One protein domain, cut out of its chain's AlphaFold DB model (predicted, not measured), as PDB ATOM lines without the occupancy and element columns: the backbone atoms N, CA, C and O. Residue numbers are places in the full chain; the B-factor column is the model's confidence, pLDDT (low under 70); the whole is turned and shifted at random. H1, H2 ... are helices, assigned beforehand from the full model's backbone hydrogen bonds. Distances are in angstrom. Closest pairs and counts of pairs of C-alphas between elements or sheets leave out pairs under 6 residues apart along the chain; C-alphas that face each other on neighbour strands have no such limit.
ATOM      1  N   ILE A   3       9.115  13.464  14.431       89.94
ATOM      2  CA  ILE A   3       7.884  13.526  15.211       89.94
ATOM      3  C   ILE A   3       6.947  14.456  14.449       89.94
ATOM      4  O   ILE A   3       7.185  15.661  14.377       89.94
ATOM      5  N   THR A   4       5.896  13.913  13.849       91.62
ATOM      6  CA  THR A   4       4.949  14.719  13.066       91.62
ATOM      7  C   THR A   4       4.106  15.625  13.953       91.62
ATOM      8  O   THR A   4       3.758  16.725  13.550       91.62
ATOM      9  N   GLN A   5       3.813  15.187  15.178       91.38
ATOM     10  CA  GLN A   5       2.998  15.929  16.126       91.38
ATOM     11  C   GLN A   5       3.403  15.607  17.567       91.38
ATOM     12  O   GLN A   5       3.781  14.475  17.872       91.38
ATOM     13  N   VAL A   6       3.293  16.583  18.474       91.00
ATOM     14  CA  VAL A   6       3.508  16.348  19.909       91.00
ATOM     15  C   VAL A   6       2.543  15.259  20.421       91.00
ATOM     16  O   VAL A   6       1.331  15.373  20.194       91.00
ATOM     17  N   PRO A   7       3.047  14.226  21.129       89.94
ATOM     18  CA  PRO A   7       2.251  13.095  21.601       89.94
ATOM     19  C   PRO A   7       1.489  13.452  22.887       89.94
ATOM     20  O   PRO A   7       1.820  12.996  23.985       89.94
ATOM     21  N   PHE A   8       0.474  14.305  22.767       88.31
ATOM     22  CA  PHE A   8      -0.457  14.541  23.867       88.31
ATOM     23  C   PHE A   8      -1.251  13.268  24.158       88.31
ATOM     24  O   PHE A   8      -1.699  12.591  23.232       88.31
ATOM     25  N   ALA A   9      -1.423  12.953  25.442       76.75
ATOM     26  CA  ALA A   9      -2.311  11.874  25.842       76.75
ATOM     27  C   ALA A   9      -3.733  12.187  25.363       76.75
ATOM     28  O   ALA A   9      -4.234  13.294  25.582       76.75
ATOM     29  N   VAL A  10      -4.375  11.210  24.728       71.12
ATOM     30  CA  VAL A  10      -5.827  11.222  24.584       71.12
ATOM     31  C   VAL A  10      -6.374  10.611  25.873       71.12
ATOM     32  O   VAL A  10      -5.946   9.510  26.223       71.12
ATOM     33  N   PRO A  11      -7.266  11.293  26.608       64.31
ATOM     34  CA  PRO A  11      -7.856  10.763  27.831       64.31
ATOM     35  C   PRO A  11      -8.913   9.704  27.480       64.31
ATOM     36  O   PRO A  11     -10.105   9.907  27.663       64.31
ATOM     37  N   THR A  12      -8.488   8.590  26.887       71.44
ATOM     38  CA  THR A  12      -9.361   7.451  26.568       71.44
ATOM     39  C   THR A  12      -9.385   6.420  27.683       71.44
ATOM     40  O   THR A  12     -10.287   5.589  27.712       71.44
ATOM     41  N   ASP A  13      -8.406   6.440  28.591       83.75
ATOM     42  CA  ASP A  13      -8.450   5.577  29.763       83.75
ATOM     43  C   ASP A  13      -9.299   6.220  30.884       83.75
ATOM     44  O   ASP A  13      -9.222   7.436  31.106       83.75
ATOM     45  N   PRO A  14     -10.099   5.420  31.616       86.06
ATOM     46  CA  PRO A  14     -10.991   5.933  32.656       86.06
ATOM     47  C   PRO A  14     -10.283   6.701  33.780       86.06
ATOM     48  O   PRO A  14     -10.886   7.582  34.395       86.06
ATOM     49  N   GLN A  15      -9.011   6.395  34.066       87.62
ATOM     50  CA  GLN A  15      -8.275   7.046  35.152       87.62
ATOM     51  C   GLN A  15      -7.908   8.478  34.765       87.62
ATOM     52  O   GLN A  15      -8.144   9.406  35.539       87.62
ATOM     53  N   THR A  16      -7.389   8.676  33.551       87.00
ATOM     54  CA  THR A  16      -7.067  10.008  33.027       87.00
ATOM     55  C   THR A  16      -8.318  10.869  32.870       87.00
ATOM     56  O   THR A  16      -8.267  12.062  33.178       87.00
ATOM     57  N   ALA A  17      -9.447  10.288  32.450       89.44
ATOM     58  CA  ALA A  17     -10.726  10.997  32.386       89.44
ATOM     59  C   ALA A  17     -11.175  11.475  33.780       89.44
ATOM     60  O   ALA A  17     -11.379  12.671  33.980       89.44
ATOM     61  N   THR A  18     -11.184  10.574  34.768       92.06
ATOM     62  CA  THR A  18     -11.539  10.898  36.162       92.06
ATOM     63  C   THR A  18     -10.634  11.990  36.746       92.06
ATOM     64  O   THR A  18     -11.101  12.924  37.395       92.06
ATOM     65  N   LEU A  19      -9.321  11.906  36.505       91.19
ATOM     66  CA  LEU A  19      -8.374  12.933  36.947       91.19
ATOM     67  C   LEU A  19      -8.639  14.279  36.270       91.19
ATOM     68  O   LEU A  19      -8.545  15.317  36.923       91.19
ATOM     69  N   SER A  20      -8.968  14.267  34.978       92.56
ATOM     70  CA  SER A  20      -9.273  15.486  34.227       92.56
ATOM     71  C   SER A  20     -10.505  16.181  34.800       92.56
ATOM     72  O   SER A  20     -10.410  17.353  35.160       92.56
ATOM     73  N   GLU A  21     -11.599  15.443  35.005       93.62
ATOM     74  CA  GLU A  21     -12.825  15.954  35.633       93.62
ATOM     75  C   GLU A  21     -12.559  16.514  37.036       93.62
ATOM     76  O   GLU A  21     -13.055  17.580  37.396       93.62
ATOM     77  N   TRP A  22     -11.719  15.842  37.827       94.75
ATOM     78  CA  TRP A  22     -11.367  16.298  39.170       94.75
ATOM     79  C   TRP A  22     -10.587  17.619  39.177       94.75
ATOM     80  O   TRP A  22     -10.842  18.484  40.019       94.75
ATOM     81  N   PHE A  23      -9.633  17.797  38.257       95.75
ATOM     82  CA  PHE A  23      -8.909  19.063  38.120       95.75
ATOM     83  C   PHE A  23      -9.818  20.170  37.580       95.75
ATOM     84  O   PHE A  23      -9.796  21.288  38.099       95.75
ATOM     85  N   GLU A  24     -10.638  19.862  36.581       95.38
ATOM     86  CA  GLU A  24     -11.563  20.819  35.974       95.38
ATOM     87  C   GLU A  24     -12.641  21.275  36.962       95.38
ATOM     88  O   GLU A  24     -12.898  22.474  37.068       95.38
ATOM     89  N   GLY A  25     -13.170  20.370  37.794       97.12
ATOM     90  CA  GLY A  25     -14.093  20.693  38.887       97.12
ATOM     91  C   GLY A  25     -13.500  21.621  39.955       97.12
ATOM     92  O   GLY A  25     -14.233  22.217  40.741       97.12
ATOM     93  N   ARG A  26     -12.172  21.792  39.969       97.00
ATOM     94  CA  ARG A  26     -11.439  22.743  40.826       97.00
ATOM     95  C   ARG A  26     -11.050  24.032  40.095       97.00
ATOM     96  O   ARG A  26     -10.285  24.826  40.636       97.00
ATOM     97  N   GLY A  27     -11.521  24.229  38.863       96.62
ATOM     98  CA  GLY A  27     -11.152  25.364  38.012       96.62
ATOM     99  C   GLY A  27      -9.718  25.297  37.475       96.62
ATOM    100  O   GLY A  27      -9.178  26.308  37.025       96.62
ATOM    101  N   LEU A  28      -9.073  24.128  37.536       96.81
ATOM    102  CA  LEU A  28      -7.721  23.922  37.029       96.81
ATOM    103  C   LEU A  28      -7.760  23.396  35.592       96.81
ATOM    104  O   LEU A  28      -8.686  22.714  35.169       96.81
ATOM    105  N   ASN A  29      -6.713  23.689  34.825       94.06
ATOM    106  CA  ASN A  29      -6.615  23.241  33.440       94.06
ATOM    107  C   ASN A  29      -5.987  21.836  33.374       94.06
ATOM    108  O   ASN A  29      -4.762  21.699  33.468       94.06
ATOM    109  N   ALA A  30      -6.815  20.803  33.188       92.75
ATOM    110  CA  ALA A  30      -6.377  19.408  33.098       92.75
ATOM    111  C   ALA A  30      -5.334  19.184  31.989       92.75
ATOM    112  O   ALA A  30      -4.352  18.474  32.196       92.75
ATOM    113  N   PHE A  31      -5.461  19.863  30.845       91.62
ATOM    114  CA  PHE A  31      -4.470  19.786  29.767       91.62
ATOM    115  C   PHE A  31      -3.058  20.189  30.241       91.62
ATOM    116  O   PHE A  31      -2.083  19.476  29.996       91.62
ATOM    117  N   ASN A  32      -2.932  21.287  30.986       92.25
ATOM    118  CA  ASN A  32      -1.655  21.757  31.528       92.25
ATOM    119  C   ASN A  32      -1.079  20.850  32.623       92.25
ATOM    120  O   ASN A  32       0.143  20.833  32.795       92.25
ATOM    121  N   LEU A  33      -1.938  20.160  33.375       92.19
ATOM    122  CA  LEU A  33      -1.554  19.331  34.521       92.19
ATOM    123  C   LEU A  33      -1.346  17.858  34.162       92.19
ATOM    124  O   LEU A  33      -0.604  17.172  34.858       92.19
ATOM    125  N   ILE A  34      -1.948  17.385  33.072       90.94
ATOM    126  CA  ILE A  34      -1.897  15.981  32.657       90.94
ATOM    127  C   ILE A  34      -1.263  15.845  31.272       90.94
ATOM    128  O   ILE A  34      -0.197  15.243  31.132       90.94
ATOM    129  N   ALA A  35      -1.878  16.439  30.244       90.88
ATOM    130  CA  ALA A  35      -1.446  16.237  28.861       90.88
ATOM    131  C   ALA A  35      -0.040  16.799  28.596       90.88
ATOM    132  O   ALA A  35       0.763  16.143  27.931       90.88
ATOM    133  N   ILE A  36       0.286  17.981  29.142       92.25
ATOM    134  CA  ILE A  36       1.622  18.578  29.006       92.25
ATOM    135  C   ILE A  36       2.700  17.708  29.681       92.25
ATOM    136  O   ILE A  36       3.635  17.317  28.979       92.25
ATOM    137  N   PRO A  37       2.613  17.348  30.982       91.06
ATOM    138  CA  PRO A  37       3.600  16.463  31.608       91.06
ATOM    139  C   PRO A  37       3.748  15.106  30.916       91.06
ATOM    140  O   PRO A  37       4.869  14.614  30.774       91.06
ATOM    141  N   HIS A  38       2.643  14.526  30.438       91.19
ATOM    142  CA  HIS A  38       2.690  13.286  29.673       91.19
ATOM    143  C   HIS A  38       3.507  13.453  28.386       91.19
ATOM    144  O   HIS A  38       4.454  12.700  28.155       91.19
ATOM    145  N   ALA A  39       3.197  14.476  27.582       92.06
ATOM    146  CA  ALA A  39       3.923  14.759  26.349       92.06
ATOM    147  C   ALA A  39       5.420  15.003  26.602       92.06
ATOM    148  O   ALA A  39       6.248  14.469  25.865       92.06
ATOM    149  N   LEU A  40       5.774  15.748  27.660       90.94
ATOM    150  CA  LEU A  40       7.172  15.929  28.077       90.94
ATOM    151  C   LEU A  40       7.851  14.576  28.304       90.94
ATOM    152  O   LEU A  40       8.875  14.295  27.687       90.94
ATOM    153  N   ARG A  41       7.261  13.719  29.147       91.12
ATOM    154  CA  ARG A  41       7.827  12.409  29.493       91.12
ATOM    155  C   ARG A  41       8.057  11.546  28.255       91.12
ATOM    156  O   ARG A  41       9.137  10.973  28.104       91.12
ATOM    157  N   THR A  42       7.072  11.467  27.363       91.25
ATOM    158  CA  THR A  42       7.182  10.700  26.115       91.25
ATOM    159  C   THR A  42       8.296  11.247  25.223       91.25
ATOM    160  O   THR A  42       9.115  10.482  24.715       91.25
ATOM    161  N   LEU A  43       8.381  12.570  25.068       90.50
ATOM    162  CA  LEU A  43       9.417  13.209  24.259       90.50
ATOM    163  C   LEU A  43      10.824  13.000  24.836       90.50
ATOM    164  O   LEU A  43      11.749  12.700  24.081       90.50
ATOM    165  N   THR A  44      10.989  13.073  26.159       88.50
ATOM    166  CA  THR A  44      12.257  12.755  26.832       88.50
ATOM    167  C   THR A  44      12.660  11.296  26.599       88.50
ATOM    168  O   THR A  44      13.819  11.023  26.292       88.50
ATOM    169  N   GLN A  45      11.716  10.351  26.667       89.44
ATOM    170  CA  GLN A  45      11.988   8.938  26.369       89.44
ATOM    171  C   GLN A  45      12.396   8.723  24.909       89.44
ATOM    172  O   GLN A  45      13.320   7.960  24.629       89.44
ATOM    173  N   PHE A  46      11.736   9.403  23.971       88.50
ATOM    174  CA  PHE A  46      12.106   9.347  22.560       88.50
ATOM    175  C   PHE A  46      13.508   9.917  22.319       88.50
ATOM    176  O   PHE A  46      14.303   9.309  21.604       88.50
ATOM    177  N   ALA A  47      13.840  11.039  22.959       84.62
ATOM    178  CA  ALA A  47      15.176  11.622  22.908       84.62
ATOM    179  C   ALA A  47      16.242  10.667  23.480       84.62
ATOM    180  O   ALA A  47      17.289  10.488  22.862       84.62
ATOM    181  N   GLY A  48      15.956   9.985  24.594       84.31
ATOM    182  CA  GLY A  48      16.855   8.983  25.179       84.31
ATOM    183  C   GLY A  48      17.078   7.749  24.297       84.31
ATOM    184  O   GLY A  48      18.109   7.094  24.394       84.31
ATOM    185  N   ARG A  49      16.153   7.431  23.383       84.44
ATOM    186  CA  ARG A  49      16.369   6.367  22.386       84.44
ATOM    187  C   ARG A  49      17.320   6.783  21.266       84.44
ATOM    188  O   ARG A  49      17.870   5.896  20.616       84.44
ATOM    189  N   LEU A  50      17.470   8.088  21.028       82.38
ATOM    190  CA  LEU A  50      18.308   8.645  19.966       82.38
ATOM    191  C   LEU A  50      19.782   8.751  20.374       82.38
ATOM    192  O   LEU A  50      20.640   8.550  19.524       82.38
ATOM    193  N   ILE A  51      20.069   9.066  21.638       74.19
ATOM    194  CA  ILE A  51      21.436   9.183  22.163       74.19
ATOM    195  C   ILE A  51      21.646   8.067  23.182       74.19
ATOM    196  O   ILE A  51      21.189   8.180  24.318       74.19
ATOM    197  N   ARG A  52      22.300   6.975  22.766       75.06
ATOM    198  CA  ARG A  52      22.599   5.829  23.640       75.06
ATOM    199  C   ARG A  52      24.021   5.871  24.187       75.06
ATOM    200  O   ARG A  52      24.268   5.316  25.253       75.06
ATOM    201  N   THR A  53      24.936   6.530  23.484       76.00
ATOM    202  CA  THR A  53      26.332   6.719  23.891       76.00
ATOM    203  C   THR A  53      26.728   8.195  23.838       76.00
ATOM    204  O   THR A  53      26.090   8.994  23.156       76.00
ATOM    205  N   SER A  54      27.791   8.583  24.552       69.19
ATOM    206  CA  SER A  54      28.286   9.971  24.583       69.19
ATOM    207  C   SER A  54      28.787  10.482  23.227       69.19
ATOM    208  O   SER A  54      28.906  11.691  23.039       69.19
ATOM    209  N   THR A  55      29.071   9.576  22.289       76.56
ATOM    210  CA  THR A  55      29.514   9.888  20.925       76.56
ATOM    211  C   THR A  55      28.378   9.889  19.905       76.56
ATOM    212  O   THR A  55      28.591  10.307  18.767       76.56
ATOM    213  N   ASP A  56      27.179   9.430  20.279       78.44
ATOM    214  CA  ASP A  56      26.050   9.397  19.356       78.44
ATOM    215  C   ASP A  56      25.604  10.818  19.016       78.44
ATOM    216  O   ASP A  56      25.291  11.636  19.884       78.44
ATOM    217  N   THR A  57      25.515  11.096  17.718       79.62
ATOM    218  CA  THR A  57      24.912  12.324  17.207       79.62
ATOM    219  C   THR A  57      23.581  12.001  16.548       79.62
ATOM    220  O   THR A  57      23.390  10.951  15.936       79.62
ATOM    221  N   GLY A  58      22.619  12.910  16.675       83.50
ATOM    222  CA  GLY A  58      21.291  12.700  16.128       83.50
ATOM    223  C   GLY A  58      20.513  13.996  15.997       83.50
ATOM    224  O   GLY A  58      20.838  15.014  16.607       83.50
ATOM    225  N   ARG A  59      19.459  13.955  15.180       88.06
ATOM    226  CA  ARG A  59      18.513  15.064  15.019       88.06
ATOM    227  C   ARG A  59      17.104  14.589  15.354       88.06
ATOM    228  O   ARG A  59      16.657  13.542  14.870       88.06
ATOM    229  N   VAL A  60      16.408  15.378  16.167       88.25
ATOM    230  CA  VAL A  60      14.961  15.276  16.375       88.25
ATOM    231  C   VAL A  60      14.315  16.374  15.542       88.25
ATOM    232  O   VAL A  60      14.609  17.550  15.735       88.25
ATOM    233  N   VAL A  61      13.465  15.986  14.599       91.50
ATOM    234  CA  VAL A  61      12.686  16.915  13.776       91.50
ATOM    235  C   VAL A  61      11.250  16.855  14.268       91.50
ATOM    236  O   VAL A  61      10.661  15.776  14.245       91.50
ATOM    237  N   ILE A  62      10.698  17.978  14.737       92.38
ATOM    238  CA  ILE A  62       9.310  18.058  15.207       92.38
ATOM    239  C   ILE A  62       8.524  18.973  14.276       92.38
ATOM    240  O   ILE A  62       8.861  20.145  14.143       92.38
ATOM    241  N   LEU A  63       7.476  18.440  13.652       94.19
ATOM    242  CA  LEU A  63       6.659  19.138  12.654       94.19
ATOM    243  C   LEU A  63       5.370  19.708  13.268       94.19
ATOM    244  O   LEU A  63       4.298  19.638  12.678       94.19
ATOM    245  N   ASP A  64       5.474  20.275  14.472       93.88
ATOM    246  CA  ASP A  64       4.335  20.800  15.228       93.88
ATOM    247  C   ASP A  64       4.535  22.284  15.561       93.88
ATOM    248  O   ASP A  64       5.245  22.648  16.505       93.88
ATOM    249  N   SER A  65       3.873  23.158  14.798       93.62
ATOM    250  CA  SER A  65       3.963  24.616  14.960       93.62
ATOM    251  C   SER A  65       3.465  25.108  16.325       93.62
ATOM    252  O   SER A  65       3.787  26.224  16.751       93.62
ATOM    253  N   ARG A  66       2.717  24.281  17.072       94.12
ATOM    254  CA  ARG A  66       2.252  24.620  18.424       94.12
ATOM    255  C   ARG A  66       3.400  24.752  19.413       94.12
ATOM    256  O   ARG A  66       3.260  25.490  20.385       94.12
ATOM    257  N   LEU A  67       4.543  24.117  19.150       92.75
ATOM    258  CA  LEU A  67       5.742  24.283  19.971       92.75
ATOM    259  C   LEU A  67       6.294  25.714  19.953       92.75
ATOM    260  O   LEU A  67       6.908  26.138  20.929       92.75
ATOM    261  N   LEU A  68       6.046  26.459  18.875       93.25
ATOM    262  CA  LEU A  68       6.487  27.846  18.727       93.25
ATOM    263  C   LEU A  68       5.374  28.842  19.066       93.25
ATOM    264  O   LEU A  68       5.638  29.905  19.617       93.25
ATOM    265  N   THR A  69       4.124  28.498  18.755       94.62
ATOM    266  CA  THR A  69       2.985  29.428  18.856       94.62
ATOM    267  C   THR A  69       2.252  29.373  20.194       94.62
ATOM    268  O   THR A  69       1.630  30.355  20.598       94.62
ATOM    269  N   ARG A  70       2.282  28.240  20.910       94.94
ATOM    270  CA  ARG A  70       1.564  28.083  22.184       94.94
ATOM    271  C   ARG A  70       2.499  28.300  23.368       94.94
ATOM    272  O   ARG A  70       3.638  27.847  23.375       94.94
ATOM    273  N   ARG A  71       1.971  28.905  24.439       91.06
ATOM    274  CA  ARG A  71       2.723  29.187  25.680       91.06
ATOM    275  C   ARG A  71       3.369  27.934  26.289       91.06
ATOM    276  O   ARG A  71       4.466  28.017  26.833       91.06
ATOM    277  N   TYR A  72       2.713  26.776  26.192       91.88
ATOM    278  CA  TYR A  72       3.272  25.514  26.686       91.88
ATOM    279  C   TYR A  72       4.441  24.997  25.838       91.88
ATOM    280  O   TYR A  72       5.230  24.196  26.332       91.88
ATOM    281  N   GLY A  73       4.566  25.431  24.582       93.31
ATOM    282  CA  GLY A  73       5.560  24.926  23.642       93.31
ATOM    283  C   GLY A  73       6.982  25.127  24.152       93.31
ATOM    284  O   GLY A  73       7.768  24.184  24.171       93.31
ATOM    285  N   LYS A  74       7.258  26.305  24.728       90.88
ATOM    286  CA  LYS A  74       8.532  26.593  25.398       90.88
ATOM    287  C   LYS A  74       8.854  25.581  26.505       90.88
ATOM    288  O   LYS A  74       9.959  25.055  26.530       90.88
ATOM    289  N   ARG A  75       7.880  25.243  27.362       90.94
ATOM    290  CA  ARG A  75       8.064  24.246  28.438       90.94
ATOM    291  C   ARG A  75       8.420  22.865  27.888       90.94
ATOM    292  O   ARG A  75       9.216  22.165  28.500       90.94
ATOM    293  N   ILE A  76       7.834  22.479  26.755       91.38
ATOM    294  CA  ILE A  76       8.143  21.207  26.093       91.38
ATOM    295  C   ILE A  76       9.575  21.221  25.551       91.38
ATOM    296  O   ILE A  76      10.331  20.290  25.806       91.38
ATOM    297  N   ILE A  77       9.954  22.277  24.825       90.06
ATOM    298  CA  ILE A  77      11.290  22.395  24.228       90.06
ATOM    299  C   ILE A  77      12.370  22.437  25.319       90.06
ATOM    300  O   ILE A  77      13.412  21.807  25.168       90.06
ATOM    301  N   ASP A  78      12.126  23.155  26.415       88.56
ATOM    302  CA  ASP A  78      13.081  23.305  27.518       88.56
ATOM    303  C   ASP A  78      13.251  22.018  28.352       88.56
ATOM    304  O   ASP A  78      14.244  21.883  29.058       88.56
ATOM    305  N   ALA A  79      12.320  21.062  28.254       85.81
ATOM    306  CA  ALA A  79      12.417  19.760  28.921       85.81
ATOM    307  C   ALA A  79      13.155  18.689  28.101       85.81
ATOM    308  O   ALA A  79      13.456  17.605  28.609       85.81
ATOM    309  N   LEU A  80      13.421  18.962  26.822       86.12
ATOM    310  CA  LEU A  80      14.288  18.110  26.021       86.12
ATOM    311  C   LEU A  80      15.746  18.273  26.484       86.12
ATOM    312  O   LEU A  80      16.108  19.326  27.015       86.12
TER     313      LEU A  80
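AT A GLANCE: This is residues 3 to 80 of the 88 residues of the protein "HELICc2 domain-containing protein" of Stenotrophomonas maltophilia (UniProt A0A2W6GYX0). One long helix, H2, makes the spine of a loose, elongated domain: H1 packs on its first end at a steep angle, and the short H4, joined to the tiny H3, packs on its side. Beyond the other end of H2 a long loop folds back to H3, and its residues 52 to 57 stick out. The printed part has 78 residues, with four named helices in the order H1, H2, H3, H4 and no named strand; the class is all helix. The radius of gyration of the C-alphas is 14.6 A, and the spans are 48 by 26 by 19 A.

IN THESE COORDINATES: H2, residues 30 to 50, is 30.0 A long, from C-alpha 30 at (-6.377, 19.408, 33.098) to C-alpha 50 at (18.308, 8.645, 19.966). H1, residues 14 to 24, measures 15.3 A and begins at C-alpha 14 at (-10.991, 5.933, 32.656). H4, residues 71 to 78, measures 12.1 A and H3, residues 66 to 69, 4.9 A.

HOW THE PARTS SIT: H2 touches H1 with residues 30 to 34 alone; the closest C-alphas, of Ser 20 and Ala 30, are 5.0 A apart. Their tilt is steep, 51 degrees, opposite ways. H2 touches H4 with residues 32 to 40 alone, at a shallow tilt of 26 degrees, the same way; the closest C-alphas, of Leu 40 and Ile 76, are 5.7 A apart. H3 and H4 touch only at the corner, the closest C-alphas, of Leu 67 and Gly 73, being 3.7 A apart. H1 is apart from H3 and H4, and H2 from H3. Every O i to N i+4 pair is within hydrogen-bond range in H1, against 15 of 17 in H2 and 3 of 4 in H4; H3 is too short for such a pair.

THE WHOLE: The C-alphas farthest apart, of Gly 25 and Thr 55, lie 48.4 A apart. The printed part has no cut. The link from H2 to H3, 15 residues, is long. The mean pLDDT of the printed part is 88.5, with residues 11 and 54 under 70.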